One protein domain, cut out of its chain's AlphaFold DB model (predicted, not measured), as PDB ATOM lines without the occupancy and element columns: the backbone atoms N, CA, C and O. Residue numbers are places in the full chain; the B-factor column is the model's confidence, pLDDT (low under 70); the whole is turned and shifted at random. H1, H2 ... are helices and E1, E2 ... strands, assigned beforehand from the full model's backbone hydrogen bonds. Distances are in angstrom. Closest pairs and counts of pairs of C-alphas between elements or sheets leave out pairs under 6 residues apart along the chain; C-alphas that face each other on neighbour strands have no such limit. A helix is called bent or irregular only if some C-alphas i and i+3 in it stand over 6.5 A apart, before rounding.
ATOM      1  N   ILE A   4     214.540 196.157  97.585       84.19
ATOM      2  CA  ILE A   4     214.063 196.549  98.911       84.19
ATOM      3  C   ILE A   4     215.223 196.491  99.897       84.19
ATOM      4  O   ILE A   4     215.771 195.426 100.179       84.19
ATOM      5  N   ARG A   5     215.596 197.642 100.461       85.62
ATOM      6  CA  ARG A   5     216.610 197.714 101.519       85.62
ATOM      7  C   ARG A   5     216.021 197.232 102.849       85.62
ATOM      8  O   ARG A   5     215.000 197.745 103.314       85.62
ATOM      9  N   ILE A   6     216.667 196.243 103.463       83.75
ATOM     10  CA  ILE A   6     216.292 195.718 104.783       83.75
ATOM     11  C   ILE A   6     217.023 196.495 105.878       83.75
ATOM     12  O   ILE A   6     216.381 196.938 106.830       83.75
ATOM     13  N   ASP A   7     218.335 196.694 105.719       82.69
ATOM     14  CA  ASP A   7     219.192 197.500 106.596       82.69
ATOM     15  C   ASP A   7     220.419 198.049 105.828       82.69
ATOM     16  O   ASP A   7     220.390 198.175 104.604       82.69
ATOM     17  N   GLU A   8     221.481 198.457 106.527       79.94
ATOM     18  CA  GLU A   8     222.713 198.968 105.909       79.94
ATOM     19  C   GLU A   8     223.494 197.936 105.099       79.94
ATOM     20  O   GLU A   8     224.201 198.325 104.178       79.94
ATOM     21  N   ASN A   9     223.326 196.647 105.394       83.50
ATOM     22  CA  ASN A   9     224.120 195.564 104.826       83.50
ATOM     23  C   ASN A   9     223.274 194.489 104.119       83.50
ATOM     24  O   ASN A   9     223.849 193.533 103.595       83.50
ATOM     25  N   HIS A  10     221.942 194.601 104.104       87.00
ATOM     26  CA  HIS A  10     221.042 193.604 103.520       87.00
ATOM     27  C   HIS A  10     219.963 194.220 102.621       87.00
ATOM     28  O   HIS A  10     219.276 195.178 102.989       87.00
ATOM     29  N   TRP A  11     219.742 193.584 101.469       88.81
ATOM     30  CA  TRP A  11     218.702 193.918 100.497       88.81
ATOM     31  C   TRP A  11     217.966 192.656 100.072       88.81
ATOM     32  O   TRP A  11     218.553 191.578 100.003       88.81
ATOM     33  N   VAL A  12     216.690 192.795  99.739       87.31
ATOM     34  CA  VAL A  12     215.968 191.807  98.941       87.31
ATOM     35  C   VAL A  12     215.884 192.357  97.527       87.31
ATOM     36  O   VAL A  12     215.303 193.418  97.306       87.31
ATOM     37  N   ILE A  13     216.517 191.663  96.585       87.06
ATOM     38  CA  ILE A  13     216.544 192.023  95.168       87.06
ATOM     39  C   ILE A  13     215.860 190.897  94.416       87.06
ATOM     40  O   ILE A  13     216.394 189.792  94.354       87.06
ATOM     41  N   ASP A  14     214.667 191.174  93.889       84.44
ATOM     42  CA  ASP A  14     213.885 190.211  93.105       84.44
ATOM     43  C   ASP A  14     213.736 188.852  93.821       84.44
ATOM     44  O   ASP A  14     214.071 187.784  93.309       84.44
ATOM     45  N   HIS A  15     213.311 188.926  95.088       86.44
ATOM     46  CA  HIS A  15     213.159 187.807  96.029       86.44
ATOM     47  C   HIS A  15     214.457 187.097  96.465       86.44
ATOM     48  O   HIS A  15     214.402 186.186  97.293       86.44
ATOM     49  N   PHE A  16     215.641 187.515  96.016       88.00
ATOM     50  CA  PHE A  16     216.909 187.030  96.569       88.00
ATOM     51  C   PHE A  16     217.375 187.903  97.731       88.00
ATOM     52  O   PHE A  16     217.446 189.126  97.611       88.00
ATOM     53  N   LEU A  17     217.766 187.276  98.843       88.31
ATOM     54  CA  LEU A  17     218.453 187.985  99.918       88.31
ATOM     55  C   LEU A  17     219.920 188.213  99.531       88.31
ATOM     56  O   LEU A  17     220.673 187.266  99.294       88.31
ATOM     57  N   VAL A  18     220.326 189.476  99.508       88.06
ATOM     58  CA  VAL A  18     221.676 189.935  99.186       88.06
ATOM     59  C   VAL A  18     222.284 190.576 100.424       88.06
ATOM     60  O   VAL A  18     221.647 191.399 101.079       88.06
ATOM     61  N   GLN A  19     223.519 190.198 100.737       88.75
ATOM     62  CA  GLN A  19     224.310 190.783 101.812       88.75
ATOM     63  C   GLN A  19     225.524 191.499 101.218       88.75
ATOM     64  O   GLN A  19     226.197 190.956 100.344       88.75
ATOM     65  N   GLU A  20     225.831 192.689 101.720       86.88
ATOM     66  CA  GLU A  20     227.080 193.388 101.432       86.88
ATOM     67  C   GLU A  20     228.101 193.114 102.538       86.88
ATOM     68  O   GLU A  20     227.791 193.166 103.730       86.88
ATOM     69  N   ARG A  21     229.330 192.768 102.147       82.31
ATOM     70  CA  ARG A  21     230.503 192.778 103.034       82.31
ATOM     71  C   ARG A  21     231.687 193.348 102.275       82.31
ATOM     72  O   ARG A  21     231.928 192.950 101.141       82.31
ATOM     73  N   ASN A  22     232.441 194.232 102.925       79.69
ATOM     74  CA  ASN A  22     233.648 194.855 102.373       79.69
ATOM     75  C   ASN A  22     233.413 195.516 100.997       79.69
ATOM     76  O   ASN A  22     234.243 195.383 100.103       79.69
ATOM     77  N   GLY A  23     232.261 196.170 100.804       74.94
ATOM     78  CA  GLY A  23     231.896 196.825  99.541       74.94
ATOM     79  C   GLY A  23     231.432 195.884  98.421       74.94
ATOM     80  O   GLY A  23     231.214 196.336  97.300       74.94
ATOM     81  N   VAL A  24     231.288 194.576  98.686       80.31
ATOM     82  CA  VAL A  24     230.873 193.577  97.688       80.31
ATOM     83  C   VAL A  24     229.554 192.924  98.096       80.31
ATOM     84  O   VAL A  24     229.423 192.369  99.190       80.31
ATOM     85  N   LYS A  25     228.582 192.951  97.182       86.19
ATOM     86  CA  LYS A  25     227.259 192.332  97.339       86.19
ATOM     87  C   LYS A  25     227.265 190.893  96.835       86.19
ATOM     88  O   LYS A  25     227.707 190.630  95.718       86.19
ATOM     89  N   TYR A  26     226.745 189.966  97.641       86.50
ATOM     90  CA  TYR A  26     226.623 188.542  97.310       86.50
ATOM     91  C   TYR A  26     225.300 187.951  97.816       86.50
ATOM     92  O   TYR A  26     224.703 188.433  98.780       86.50
ATOM     93  N   ILE A  27     224.838 186.875  97.172       89.62
ATOM     94  CA  ILE A  27     223.594 186.189  97.545       89.62
ATOM     95  C   ILE A  27     223.806 185.393  98.833       89.62
ATOM     96  O   ILE A  27     224.749 184.603  98.949       89.62
ATOM     97  N   LYS A  28     222.896 185.560  99.795       85.31
ATOM     98  CA  LYS A  28     222.944 184.886 101.090       85.31
ATOM     99  C   LYS A  28     221.770 183.928 101.255       85.31
ATOM    100  O   LYS A  28     220.617 184.279 101.042       85.31
ATOM    101  N   HIS A  29     222.072 182.704 101.681       81.94
ATOM    102  CA  HIS A  29     221.041 181.753 102.086       81.94
ATOM    103  C   HIS A  29     220.370 182.204 103.386       81.94
ATOM    104  O   HIS A  29     221.074 182.528 104.341       81.94
ATOM    105  N   PHE A  30     219.040 182.145 103.425       79.31
ATOM    106  CA  PHE A  30     218.237 182.486 104.593       79.31
ATOM    107  C   PHE A  30     217.159 181.433 104.863       79.31
ATOM    108  O   PHE A  30     216.527 180.907 103.947       79.31
ATOM    109  N   THR A  31     216.961 181.140 106.145       70.69
ATOM    110  CA  THR A  31     215.897 180.298 106.693       70.69
ATOM    111  C   THR A  31     215.355 180.924 107.976       70.69
ATOM    112  O   THR A  31     216.094 181.594 108.696       70.69
ATOM    113  N   ASN A  32     214.097 180.638 108.334       66.25
ATOM    114  CA  ASN A  32     213.458 181.162 109.558       66.25
ATOM    115  C   ASN A  32     214.252 180.881 110.848       66.25
ATOM    116  O   ASN A  32     214.128 181.608 111.833       66.25
ATOM    117  N   SER A  33     215.079 179.831 110.838       65.06
ATOM    118  CA  SER A  33     215.944 179.426 111.946       65.06
ATOM    119  C   SER A  33     217.241 180.232 112.092       65.06
ATOM    120  O   SER A  33     217.920 180.097 113.110       65.06
ATOM    121  N   ASP A  34     217.632 181.035 111.100       68.00
ATOM    122  CA  ASP A  34     218.913 181.744 111.128       68.00
ATOM    123  C   ASP A  34     218.864 182.959 112.071       68.00
ATOM    124  O   ASP A  34     217.968 183.789 111.981       68.00
ATOM    125  N   ARG A  35     219.831 183.078 112.994       69.44
ATOM    126  CA  ARG A  35     219.833 184.095 114.072       69.44
ATOM    127  C   ARG A  35     220.592 185.392 113.745       69.44
ATOM    128  O   ARG A  35     220.695 186.253 114.608       69.44
ATOM    129  N   TYR A  36     221.146 185.533 112.537       75.81
ATOM    130  CA  TYR A  36     221.993 186.682 112.169       75.81
ATOM    131  C   TYR A  36     221.207 187.953 111.792       75.81
ATOM    132  O   TYR A  36     221.806 189.008 111.612       75.81
ATOM    133  N   LEU A  37     219.880 187.853 111.679       76.62
ATOM    134  CA  LEU A  37     218.953 188.983 111.609       76.62
ATOM    135  C   LEU A  37     218.120 188.991 112.898       76.62
ATOM    136  O   LEU A  37     217.702 187.931 113.375       76.62
ATOM    137  N   ASP A  38     217.853 190.170 113.460       78.75
ATOM    138  CA  ASP A  38     216.969 190.284 114.624       78.75
ATOM    139  C   ASP A  38     215.523 189.857 114.297       78.75
ATOM    140  O   ASP A  38     215.165 189.557 113.156       78.75
ATOM    141  N   GLN A  39     214.674 189.756 115.320       78.06
ATOM    142  CA  GLN A  39     213.309 189.251 115.159       78.06
ATOM    143  C   GLN A  39     212.454 190.116 114.215       78.06
ATOM    144  O   GLN A  39     211.704 189.567 113.408       78.06
ATOM    145  N   TYR A  40     212.608 191.441 114.266       79.19
ATOM    146  CA  TYR A  40     211.864 192.374 113.421       79.19
ATOM    147  C   TYR A  40     212.272 192.248 111.945       79.19
ATOM    148  O   TYR A  40     211.427 192.098 111.063       79.19
ATOM    149  N   ARG A  41     213.580 192.210 111.668       78.62
ATOM    150  CA  ARG A  41     214.140 192.053 110.320       78.62
ATOM    151  C   ARG A  41     213.828 190.679 109.730       78.62
ATOM    152  O   ARG A  41     213.505 190.598 108.549       78.62
ATOM    153  N   ARG A  42     213.840 189.607 110.534       78.31
ATOM    154  CA  ARG A  42     213.410 188.266 110.091       78.31
ATOM    155  C   ARG A  42     211.949 188.237 109.674       78.31
ATOM    156  O   ARG A  42     211.633 187.677 108.630       78.31
ATOM    157  N   HIS A  43     211.072 188.869 110.454       78.12
ATOM    158  CA  HIS A  43     209.663 188.981 110.092       78.12
ATOM    159  C   HIS A  43     209.491 189.759 108.777       78.12
ATOM    160  O   HIS A  43     208.790 189.301 107.878       78.12
ATOM    161  N   LYS A  44     210.229 190.866 108.610       79.94
ATOM    162  CA  LYS A  44     210.226 191.678 107.384       79.94
ATOM    163  C   LYS A  44     210.700 190.904 106.145       79.94
ATOM    164  O   LYS A  44     210.070 191.010 105.101       79.94
ATOM    165  N   VAL A  45     211.764 190.102 106.252       80.88
ATOM    166  CA  VAL A  45     212.269 189.261 105.146       80.88
ATOM    167  C   VAL A  45     211.310 188.105 104.823       80.88
ATOM    168  O   VAL A  45     211.134 187.767 103.653       80.88
ATOM    169  N   ASN A  46     210.642 187.529 105.828       77.12
ATOM    170  CA  ASN A  46     209.653 186.463 105.626       77.12
ATOM    171  C   ASN A  46     208.428 186.925 104.839       77.12
ATOM    172  O   ASN A  46     207.950 186.189 103.983       77.12
ATOM    173  N   LEU A  47     207.962 188.152 105.082       79.00
ATOM    174  CA  LEU A  47     206.851 188.747 104.335       79.00
ATOM    175  C   LEU A  47     207.179 188.972 102.845       79.00
ATOM    176  O   LEU A  47     206.268 189.139 102.042       79.00
ATOM    177  N   MET A  48     208.461 188.954 102.460       78.44
ATOM    178  CA  MET A  48     208.920 189.206 101.084       78.44
ATOM    179  C   MET A  48     209.085 187.934 100.232       78.44
ATOM    180  O   MET A  48     209.571 188.021  99.104       78.44
ATOM    181  N   ASN A  49     208.697 186.758 100.752       76.38
ATOM    182  CA  ASN A  49     208.766 185.464 100.054       76.38
ATOM    183  C   ASN A  49     210.136 185.190  99.407       76.38
ATOM    184  O   ASN A  49     210.235 184.862  98.225       76.38
ATOM    185  N   THR A  50     211.216 185.350 100.179       82.94
ATOM    186  CA  THR A  50     212.570 185.151  99.642       82.94
ATOM    187  C   THR A  50     212.830 183.717  99.168       82.94
ATOM    188  O   THR A  50     212.352 182.738  99.748       82.94
ATOM    189  N   ILE A  51     213.619 183.581  98.102       83.56
ATOM    190  CA  ILE A  51     213.926 182.296  97.473       83.56
ATOM    191  C   ILE A  51     214.784 181.436  98.404       83.56
ATOM    192  O   ILE A  51     215.899 181.794  98.796       83.56
ATOM    193  N   ASN A  52     214.306 180.225  98.691       83.06
ATOM    194  CA  ASN A  52     215.075 179.249  99.449       83.06
ATOM    195  C   ASN A  52     216.142 178.588  98.560       83.06
ATOM    196  O   ASN A  52     215.852 177.672  97.789       83.06
ATOM    197  N   LEU A  53     217.406 178.997  98.723       84.88
ATOM    198  CA  LEU A  53     218.524 178.483  97.916       84.88
ATOM    199  C   LEU A  53     218.761 176.965  98.046       84.88
ATOM    200  O   LEU A  53     219.337 176.362  97.141       84.88
ATOM    201  N   LYS A  54     218.327 176.324  99.146       81.56
ATOM    202  CA  LYS A  54     218.413 174.859  99.297       81.56
ATOM    203  C   LYS A  54     217.400 174.172  98.382       81.56
ATOM    204  O   LYS A  54     217.775 173.237  97.681       81.56
ATOM    205  N   LYS A  55     216.164 174.684  98.347       83.06
ATOM    206  CA  LYS A  55     215.108 174.213  97.440       83.06
ATOM    207  C   LYS A  55     215.503 174.437  95.975       83.06
ATOM    208  O   LYS A  55     215.470 173.498  95.187       83.06
ATOM    209  N   LEU A  56     216.004 175.631  95.656       82.94
ATOM    210  CA  LEU A  56     216.498 175.965  94.317       82.94
ATOM    211  C   LEU A  56     217.636 175.027  93.875       82.94
ATOM    212  O   LEU A  56     217.663 174.551  92.748       82.94
ATOM    213  N   SER A  57     218.567 174.698  94.776       82.81
ATOM    214  CA  SER A  57     219.638 173.741  94.477       82.81
ATOM    215  C   SER A  57     219.127 172.308  94.267       82.81
ATOM    216  O   SER A  57     219.738 171.576  93.486       82.81
ATOM    217  N   SER A  58     218.068 171.880  94.966       81.88
ATOM    218  CA  SER A  58     217.477 170.541  94.802       81.88
ATOM    219  C   SER A  58     216.635 170.386  93.536       81.88
ATOM    220  O   SER A  58     216.526 169.271  93.041       81.88
ATOM    221  N   GLU A  59     216.091 171.476  92.984       81.69
ATOM    222  CA  GLU A  59     215.377 171.465  91.695       81.69
ATOM    223  C   GLU A  59     216.323 171.200  90.511       81.69
ATOM    224  O   GLU A  59     215.913 170.651  89.492       81.69
ATOM    225  N   TYR A  60     217.615 171.508  90.671       81.69
ATOM    226  CA  TYR A  60     218.650 171.315  89.650       81.69
ATOM    227  C   TYR A  60     219.787 170.409  90.164       81.69
ATOM    228  O   TYR A  60     220.926 170.871  90.334       81.69
ATOM    229  N   PRO A  61     219.531 169.109  90.429       77.75
ATOM    230  CA  PRO A  61     220.514 168.221  91.054       77.75
ATOM    231  C   PRO A  61     221.694 167.909  90.122       77.75
ATOM    232  O   PRO A  61     222.841 167.869  90.568       77.75
ATOM    233  N   ASN A  62     221.433 167.789  88.817       81.44
ATOM    234  CA  ASN A  62     222.380 167.273  87.827       81.44
ATOM    235  C   ASN A  62     223.230 168.350  87.124       81.44
ATOM    236  O   ASN A  62     223.908 168.035  86.154       81.44
ATOM    237  N   THR A  63     223.230 169.610  87.578       85.31
ATOM    238  CA  THR A  63     224.032 170.693  86.968       85.31
ATOM    239  C   THR A  63     224.611 171.660  88.004       85.31
ATOM    240  O   THR A  63     224.049 171.841  89.079       85.31
ATOM    241  N   SER A  64     225.756 172.283  87.720       85.00
ATOM    242  CA  SER A  64     226.348 173.339  88.552       85.00
ATOM    243  C   SER A  64     225.780 174.734  88.269       85.00
ATOM    244  O   SER A  64     225.976 175.623  89.096       85.00
ATOM    245  N   ILE A  65     225.115 174.942  87.130       87.75
ATOM    246  CA  ILE A  65     224.627 176.253  86.686       87.75
ATOM    247  C   ILE A  65     223.091 176.267  86.676       87.75
ATOM    248  O   ILE A  65     222.472 175.272  86.313       87.75
ATOM    249  N   ILE A  66     222.472 177.361  87.112       86.12
ATOM    250  CA  ILE A  66     221.018 177.489  87.284       86.12
ATOM    251  C   ILE A  66     220.552 178.762  86.560       86.12
ATOM    252  O   ILE A  66     221.170 179.814  86.745       86.12
ATOM    253  N   PRO A  67     219.496 178.699  85.731       84.50
ATOM    254  CA  PRO A  67     218.961 179.882  85.062       84.50
ATOM    255  C   PRO A  67     218.354 180.875  86.058       84.50
ATOM    256  O   PRO A  67     217.638 180.484  86.978       84.50
ATOM    257  N   CYS A  68     218.611 182.168  85.858       82.44
ATOM    258  CA  CYS A  68     218.024 183.257  86.635       82.44
ATOM    259  C   CYS A  68     217.514 184.361  85.704       82.44
ATOM    260  O   CYS A  68     218.269 184.890  84.892       82.44
ATOM    261  N   GLN A  69     216.236 184.720  85.826       79.75
ATOM    262  CA  GLN A  69     215.575 185.704  84.955       79.75
ATOM    263  C   GLN A  69     215.687 187.146  85.471       79.75
ATOM    264  O   GLN A  69     215.301 188.086  84.781       79.75
ATOM    265  N   SER A  70     216.223 187.335  86.677       81.88
ATOM    266  CA  SER A  70     216.353 188.654  87.287       81.88
ATOM    267  C   SER A  70     217.522 189.414  86.673       81.88
ATOM    268  O   SER A  70     218.669 189.059  86.915       81.88
ATOM    269  N   LYS A  71     217.276 190.478  85.901       81.75
ATOM    270  CA  LYS A  71     218.367 191.371  85.464       81.75
ATOM    271  C   LYS A  71     218.915 192.175  86.640       81.75
ATOM    272  O   LYS A  71     220.123 192.322  86.794       81.75
ATOM    273  N   LEU A  72     218.007 192.611  87.515       83.31
ATOM    274  CA  LEU A  72     218.304 193.440  88.677       83.31
ATOM    275  C   LEU A  72     219.351 192.807  89.590       83.31
ATOM    276  O   LEU A  72     220.221 193.518  90.085       83.31
ATOM    277  N   ILE A  73     219.319 191.485  89.786       87.94
ATOM    278  CA  ILE A  73     220.338 190.832  90.609       87.94
ATOM    279  C   ILE A  73     221.722 190.839  89.948       87.94
ATOM    280  O   ILE A  73     222.706 191.016  90.652       87.94
ATOM    281  N   PHE A  74     221.819 190.718  88.621       86.62
ATOM    282  CA  PHE A  74     223.099 190.800  87.899       86.62
ATOM    283  C   PHE A  74     223.642 192.225  87.811       86.62
ATOM    284  O   PHE A  74     224.856 192.394  87.750       86.62
ATOM    285  N   ASP A  75     222.766 193.227  87.873       84.75
ATOM    286  CA  ASP A  75     223.158 194.637  87.913       84.75
ATOM    287  C   ASP A  75     223.630 195.074  89.321       84.75
ATOM    288  O   ASP A  75     224.435 195.994  89.442       84.75
ATOM    289  N   HIS A  76     223.157 194.421  90.394       83.50
ATOM    290  CA  HIS A  76     223.419 194.834  91.788       83.50
ATOM    291  C   HIS A  76     224.316 193.885  92.597       83.50
ATOM    292  O   HIS A  76     224.748 194.246  93.694       83.50
ATOM    293  N   VAL A  77     224.570 192.669  92.114       87.81
ATOM    294  CA  VAL A  77     225.386 191.649  92.789       87.81
ATOM    295  C   VAL A  77     226.627 191.364  91.956       87.81
ATOM    296  O   VAL A  77     226.571 191.341  90.729       87.81
ATOM    297  N   GLN A  78     227.757 191.115  92.619       86.06
ATOM    298  CA  GLN A  78     229.014 190.830  91.936       86.06
ATOM    299  C   GLN A  78     228.895 189.594  91.029       86.06
ATOM    300  O   GLN A  78     228.546 188.499  91.483       86.06
ATOM    301  N   THR A  79     229.251 189.761  89.756       88.38
ATOM    302  CA  THR A  79     229.282 188.690  88.757       88.38
ATOM    303  C   THR A  79     230.716 188.224  88.493       88.38
ATOM    304  O   THR A  79     231.687 188.958  88.695       88.38
ATOM    305  N   PHE A  80     230.857 186.971  88.064       85.81
ATOM    306  CA  PHE A  80     232.129 186.331  87.732       85.81
ATOM    307  C   PHE A  80     232.004 185.581  86.410       85.81
ATOM    308  O   PHE A  80     230.964 184.991  86.135       85.81
ATOM    309  N   THR A  81     233.073 185.525  85.621       87.06
ATOM    310  CA  THR A  81     233.108 184.704  84.403       87.06
ATOM    311  C   THR A  81     233.808 183.382  84.695       87.06
ATOM    312  O   THR A  81     234.984 183.365  85.057       87.06
ATOM    313  N   TYR A  82     233.095 182.263  84.548       87.81
ATOM    314  CA  TYR A  82     233.657 180.916  84.693       87.81
ATOM    315  C   TYR A  82     233.364 180.061  83.464       87.81
ATOM    316  O   TYR A  82     232.330 180.220  82.824       87.81
ATOM    317  N   GLU A  83     234.252 179.118  83.160       86.00
ATOM    318  CA  GLU A  83     234.025 178.137  82.100       86.00
ATOM    319  C   GLU A  83     233.202 176.942  82.588       86.00
ATOM    320  O   GLU A  83     233.431 176.412  83.682       86.00
ATOM    321  N   PHE A  84     232.277 176.478  81.747       87.38
ATOM    322  CA  PHE A  84     231.436 175.308  81.988       87.38
ATOM    323  C   PHE A  84     231.474 174.353  80.795       87.38
ATOM    324  O   PHE A  84     231.545 174.789  79.653       87.38
ATOM    325  N   TYR A  85     231.396 173.048  81.048       82.25
ATOM    326  CA  TYR A  85     231.344 172.007  80.017       82.25
ATOM    327  C   TYR A  85     230.136 171.092  80.231       82.25
ATOM    328  O   TYR A  85     229.651 170.932  81.357       82.25
ATOM    329  N   ARG A  86     229.639 170.480  79.151       78.19
ATOM    330  CA  ARG A  86     228.469 169.591  79.197       78.19
ATOM    331  C   ARG A  86     228.883 168.152  79.506       78.19
ATOM    332  O   ARG A  86     229.792 167.613  78.879       78.19
ATOM    333  N   LYS A  87     228.188 167.516  80.452       74.62
ATOM    334  CA  LYS A  87     228.336 166.091  80.779       74.62
ATOM    335  C   LYS A  87     226.947 165.498  81.031       74.62
ATOM    336  O   LYS A  87     226.333 165.781  82.055       74.62
ATOM    337  N   GLY A  88     226.451 164.693  80.089       76.06
ATOM    338  CA  GLY A  88     225.056 164.234  80.092       76.06
ATOM    339  C   GLY A  88     224.082 165.399  79.882       76.06
ATOM    340  O   GLY A  88     224.286 166.236  78.997       76.06
ATOM    341  N   GLU A  89     223.048 165.482  80.717       60.41
ATOM    342  CA  GLU A  89     222.047 166.559  80.669       60.41
ATOM    343  C   GLU A  89     222.478 167.848  81.396       60.41
ATOM    344  O   GLU A  89     221.825 168.877  81.247       60.41
ATOM    345  N   GLY A  90     223.597 167.838  82.134       75.69
ATOM    346  CA  GLY A  90     224.036 168.963  82.967       75.69
ATOM    347  C   GLY A  90     225.284 169.709  82.486       75.69
ATOM    348  O   GLY A  90     226.167 169.141  81.837       75.69
ATOM    349  N   LEU A  91     225.387 170.987  82.868       83.19
ATOM    350  CA  LEU A  91     226.597 171.814  82.743       83.19
ATOM    351  C   LEU A  91     227.375 171.852  84.062       83.19
ATOM    352  O   LEU A  91     226.784 172.065  85.123       83.19
ATOM    353  N   PHE A  92     228.696 171.683  84.001       85.50
ATOM    354  CA  PHE A  92     229.583 171.638  85.168       85.50
ATOM    355  C   PHE A  92     230.744 172.612  85.015       85.50
ATOM    356  O   PHE A  92     231.297 172.754  83.927       85.50
ATOM    357  N   LYS A  93     231.132 173.273  86.111       89.75
ATOM    358  CA  LYS A  93     232.244 174.231  86.110       89.75
ATOM    359  C   LYS A  93     233.576 173.523  85.847       89.75
ATOM    360  O   LYS A  93     233.862 172.480  86.441       89.75
ATOM    361  N   VAL A  94     234.409 174.110  84.995       86.81
ATOM    362  CA  VAL A  94     235.791 173.675  84.778       86.81
ATOM    363  C   VAL A  94     236.615 173.953  86.039       86.81
ATOM    364  O   VAL A  94     236.596 175.056  86.585       86.81
ATOM    365  N   ASN A  95     237.341 172.946  86.522       85.25
ATOM    366  CA  ASN A  95     238.286 173.070  87.629       85.25
ATOM    367  C   ASN A  95     239.628 172.413  87.264       85.25
ATOM    368  O   ASN A  95     239.765 171.790  86.211       85.25
ATOM    369  N   ALA A  96     240.622 172.517  88.152       81.62
ATOM    370  CA  ALA A  96     241.963 171.973  87.919       81.62
ATOM    371  C   ALA A  96     241.977 170.457  87.614       81.62
ATOM    372  O   ALA A  96     242.859 169.975  86.906       81.62
ATOM    373  N   ARG A  97     240.981 169.708  88.109       77.19
ATOM    374  CA  ARG A  97     240.837 168.255  87.922       77.19
ATOM    375  C   ARG A  97     240.012 167.879  86.683       77.19
ATOM    376  O   ARG A  97     239.897 166.694  86.379       77.19
ATOM    377  N   THR A  98     239.443 168.841  85.951       82.12
ATOM    378  CA  THR A  98     238.669 168.571  84.730       82.12
ATOM    379  C   THR A  98     239.587 167.995  83.640       82.12
ATOM    380  O   THR A  98     240.596 168.628  83.323       82.12
ATOM    381  N   PRO A  99     239.275 166.831  83.035       77.44
ATOM    382  CA  PRO A  99     240.055 166.259  81.931       77.44
ATOM    383  C   PRO A  99     240.158 167.190  80.714       77.44
ATOM    384  O   PRO A  99     239.197 167.892  80.400       77.44
ATOM    385  N   ARG A 100     241.283 167.144  79.981       69.56
ATOM    386  CA  ARG A 100     241.574 168.030  78.829       69.56
ATOM    387  C   ARG A 100     240.451 168.044  77.781       69.56
ATOM    388  O   ARG A 100     239.942 169.113  77.478       69.56
ATOM    389  N   ARG A 101     239.927 166.866  77.411       71.38
ATOM    390  CA  ARG A 101     238.784 166.700  76.485       71.38
ATOM    391  C   ARG A 101     237.536 167.526  76.823       71.38
ATOM    392  O   ARG A 101     236.749 167.821  75.938       71.38
ATOM    393  N   PHE A 102     237.316 167.835  78.102       63.47
ATOM    394  CA  PHE A 102     236.171 168.626  78.560       63.47
ATOM    395  C   PHE A 102     236.503 170.115  78.680       63.47
ATOM    396  O   PHE A 102     235.596 170.935  78.599       63.47
ATOM    397  N   ARG A 103     237.785 170.466  78.852       72.94
ATOM    398  CA  ARG A 103     238.254 171.856  78.767       72.94
ATOM    399  C   ARG A 103     238.192 172.357  77.329       72.94
ATOM    400  O   ARG A 103     237.756 173.470  77.106       72.94
ATOM    401  N   ASP A 104     238.539 171.507  76.364       68.25
ATOM    402  CA  ASP A 104     238.561 171.881  74.942       68.25
ATOM    403  C   ASP A 104     237.156 172.184  74.374       68.25
ATOM    404  O   ASP A 104     237.031 172.832  73.338       68.25
ATOM    405  N   ILE A 105     236.093 171.737  75.058       62.88
ATOM    406  CA  ILE A 105     234.683 171.962  74.693       62.88
ATOM    407  C   ILE A 105     233.923 172.808  75.732       62.88
ATOM    408  O   ILE A 105     232.689 172.782  75.767       62.88
ATOM    409  N   SER A 106     234.636 173.506  76.623       74.25
ATOM    410  CA  SER A 106     234.018 174.393  77.611       74.25
ATOM    411  C   SER A 106     233.541 175.701  76.966       74.25
ATOM    412  O   SER A 106     233.901 176.058  75.844       74.25
ATOM    413  N   SER A 107     232.664 176.427  77.652       69.75
ATOM    414  CA  SER A 107     232.216 177.761  77.246       69.75
ATOM    415  C   SER A 107     232.133 178.687  78.461       69.75
ATOM    416  O   SER A 107     231.734 178.227  79.537       69.75
ATOM    417  N   PRO A 108     232.511 179.971  78.332       81.50
ATOM    418  CA  PRO A 108     232.448 180.929  79.429       81.50
ATOM    419  C   PRO A 108     231.008 181.388  79.688       81.50
ATOM    420  O   PRO A 108     230.254 181.658  78.757       81.50
ATOM    421  N   PHE A 109     230.645 181.523  80.962       79.56
ATOM    422  CA  PHE A 109     229.381 182.098  81.416       79.56
ATOM    423  C   PHE A 109     229.639 183.172  82.473       79.56
ATOM    424  O   PHE A 109     230.412 182.949  83.408       79.56
ATOM    425  N   THR A 110     228.944 184.305  82.356       87.56
ATOM    426  CA  THR A 110     228.841 185.311  83.420       87.56
ATOM    427  C   THR A 110     227.811 184.846  84.440       87.56
ATOM    428  O   THR A 110     226.642 184.640  84.110       87.56
ATOM    429  N   VAL A 111     228.254 184.646  85.677       91.44
ATOM    430  CA  VAL A 111     227.470 183.996  86.722       91.44
ATOM    431  C   VAL A 111     227.591 184.678  88.080       91.44
ATOM    432  O   VAL A 111     228.606 185.297  88.387       91.44
ATOM    433  N   ILE A 112     226.582 184.487  88.929       91.38
ATOM    434  CA  ILE A 112     226.629 184.822  90.355       91.38
ATOM    435  C   ILE A 112     226.734 183.518  91.156       91.38
ATOM    436  O   ILE A 112     225.823 182.685  91.089       91.38
ATOM    437  N   PRO A 113     227.819 183.290  91.912       89.12
ATOM    438  CA  PRO A 113     227.931 182.124  92.771       89.12
ATOM    439  C   PRO A 113     227.018 182.259  93.993       89.12
ATOM    440  O   PRO A 113     226.953 183.312  94.627       89.12
ATOM    441  N   PHE A 114     226.376 181.161  94.379       87.94
ATOM    442  CA  PHE A 114     225.734 181.041  95.682       87.94
ATOM    443  C   PHE A 114     226.037 179.686  96.321       87.94
ATOM    444  O   PHE A 114     226.316 178.684  95.655       87.94
ATOM    445  N   PHE A 115     225.974 179.664  97.650       84.19
ATOM    446  CA  PHE A 115     226.370 178.518  98.457       84.19
ATOM    447  C   PHE A 115     225.173 178.040  99.287       84.19
ATOM    448  O   PHE A 115     224.799 178.710 100.255       84.19
ATOM    449  N   PRO A 116     224.532 176.913  98.924       78.69
ATOM    450  CA  PRO A 116     223.515 176.313  99.778       78.69
ATOM    451  C   PRO A 116     224.166 175.801 101.073       78.69
ATOM    452  O   PRO A 116     225.288 175.301 101.056       78.69
ATOM    453  N   LYS A 117     223.452 175.888 102.206       67.94
ATOM    454  CA  LYS A 117     223.968 175.575 103.562       67.94
ATOM    455  C   LYS A 117     224.563 174.157 103.713       67.94
ATOM    456  O   LYS A 117     225.312 173.923 104.651       67.94
ATOM    457  N   ALA A 118     224.234 173.228 102.808       66.69
ATOM    458  CA  ALA A 118     224.712 171.841 102.801       66.69
ATOM    459  C   ALA A 118     224.841 171.276 101.366       66.69
ATOM    460  O   ALA A 118     224.137 170.337 100.999       66.69
ATOM    461  N   GLY A 119     225.694 171.866 100.521       70.88
ATOM    462  CA  GLY A 119     225.916 171.367  99.158       70.88
ATOM    463  C   GLY A 119     227.042 172.076  98.397       70.88
ATOM    464  O   GLY A 119     227.594 173.061  98.891       70.88
ATOM    465  N   PRO A 120     227.403 171.583  97.197       79.38
ATOM    466  CA  PRO A 120     228.402 172.227  96.349       79.38
ATOM    467  C   PRO A 120     227.918 173.601  95.870       79.38
ATOM    468  O   PRO A 120     226.718 173.834  95.723       79.38
ATOM    469  N   ALA A 121     228.866 174.496  95.585       83.50
ATOM    470  CA  ALA A 121     228.570 175.809  95.019       83.50
ATOM    471  C   ALA A 121     227.782 175.679  93.707       83.50
ATOM    472  O   ALA A 121     228.139 174.885  92.828       83.50
ATOM    473  N   LYS A 122     226.734 176.490  93.577       90.38
ATOM    474  CA  LYS A 122     225.925 176.619  92.364       90.38
ATOM    475  C   LYS A 122     226.103 178.026  91.803       90.38
ATOM    476  O   LYS A 122     226.502 178.947  92.515       90.38
ATOM    477  N   TYR A 123     225.830 178.182  90.517       91.88
ATOM    478  CA  TYR A 123     226.095 179.416  89.786       91.88
ATOM    479  C   TYR A 123     224.825 179.852  89.060       91.88
ATOM    480  O   TYR A 123     224.338 179.122  88.204       91.88
ATOM    481  N   LEU A 124     224.274 181.018  89.396       89.75
ATOM    482  CA  LEU A 124     223.178 181.605  88.629       89.75
ATOM    483  C   LEU A 124     223.743 182.206  87.350       89.75
ATOM    484  O   LEU A 124     224.716 182.947  87.435       89.75
ATOM    485  N   TYR A 125     223.133 181.957  86.197       89.19
ATOM    486  CA  TYR A 125     223.434 182.702  84.972       89.19
ATOM    487  C   TYR A 125     222.214 183.502  84.536       89.19
ATOM    488  O   TYR A 125     221.079 183.054  84.714       89.19
ATOM    489  N   TYR A 126     222.450 184.692  83.985       83.06
ATOM    490  CA  TYR A 126     221.356 185.545  83.552       83.06
ATOM    491  C   TYR A 126     220.734 184.969  82.282       83.06
ATOM    492  O   TYR A 126     221.374 184.890  81.230       83.06
ATOM    493  N   GLN A 127     219.475 184.563  82.386       72.62
ATOM    494  CA  GLN A 127     218.653 184.164  81.261       72.62
ATOM    495  C   GLN A 127     217.770 185.351  80.884       72.62
ATOM    496  O   GLN A 127     216.723 185.594  81.480       72.62
TER     497      GLN A 127
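Overview. This is residues 4 to 127 of the 1216 residues of the protein "Sir1 domain-containing protein" of Naumovozyma dairenensis (strain ATCC 10597 / BCRC 20456 / CBS 421 / NBRC 0211 / NRRL Y-12639) (UniProt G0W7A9). Two sheets stand one after the other along a long axis, with the short helix H3 between them: a small sheet of three strands, E1 to E3, and a larger five-strand sheet curled like part of a barrel and folded back on itself. H1 lies at the small sheet's end of the axis, H4 at the other end, and H2 only grazes the larger sheet. The printed part has 124 residues with four named helices and eight named strands, in the order E1 E2 E3 H1 H2 E4 H3 E5 E6 H4 E7 E8; the class is mixed, helices and strands. The larger sheet, order E4 E8 E7 E5 E6, is mixed, and the smaller, order E1 E2 E3, is antiparallel. The whole is compact, with a radius of gyration of the C-alphas of 15.8 A, and spans 52 by 26 by 24 A, only just a rod.

Along the chain. E1, residues 10 to 13, begins at C-alpha 10 (221.042, 193.604, 103.520). E2 is residues 16 to 21, 16.1 A long, and E3 residues 24 to 27. H1, residues 39 to 46, measures 10.6 A; H2 is residues 53 to 59. E4, residues 65 to 68, H3, residues 71 to 76, and E5, residues 80 to 87 and 21.7 A long, follow. E6 is residues 90 to 93, H4 residues 100 to 103. E7, residues 107 to 114, measures 19.8 A, and E8, residues 122 to 126, is 13.3 A long and ends at C-alpha 126 (221.356, 185.545, 83.552).

Arrangement. E1, E2 and E3 form a meander, each strand the antiparallel neighbour of the one before; N 11 and O 18 are 2.9 A apart, N 19 and O 26 2.9 A. H1 only grazes this sheet. H3 is on it at a height of 9.5 A, and on the larger sheet at 9.4 A, over E8. The larger sheet is a folded sheet, bent into two leaves: E4 and E8 face E5 and E6, with E7, which bends by 66 degrees at residue 110, as the hinge. E4 and E8 are parallel, with N 66 and O 123 at 2.8 A; E8 and E7 are antiparallel, with N 112 and O 124 at 2.8 A. E7 and E5, with N 80 and O 111 at 2.8 A, and the hairpin E5 and E6, with N 85 and O 92 at 2.9 A, are antiparallel too. E4, H3, E5, with E8 and E7 between the two strands in the sheet, and E6, H4, E7, with E5 between them, are split strand-helix-strand units, two strands of one sheet that are not neighbours with a helix between them in the chain, and each crossover is right-handed. H4 only grazes the larger sheet. Every O i to N i+4 pair is within hydrogen-bond range in H1, H2 and H3; H4 is too short for one.

Size, cuts and confidence. The C-alphas farthest apart, of Tyr 40 and Arg 101, are 52.4 A apart. The printed part has no cut, and E3 to H1 is a long link. Mean pLDDT of the printed part is 81.2; residues 32 to 35 are among those under 70.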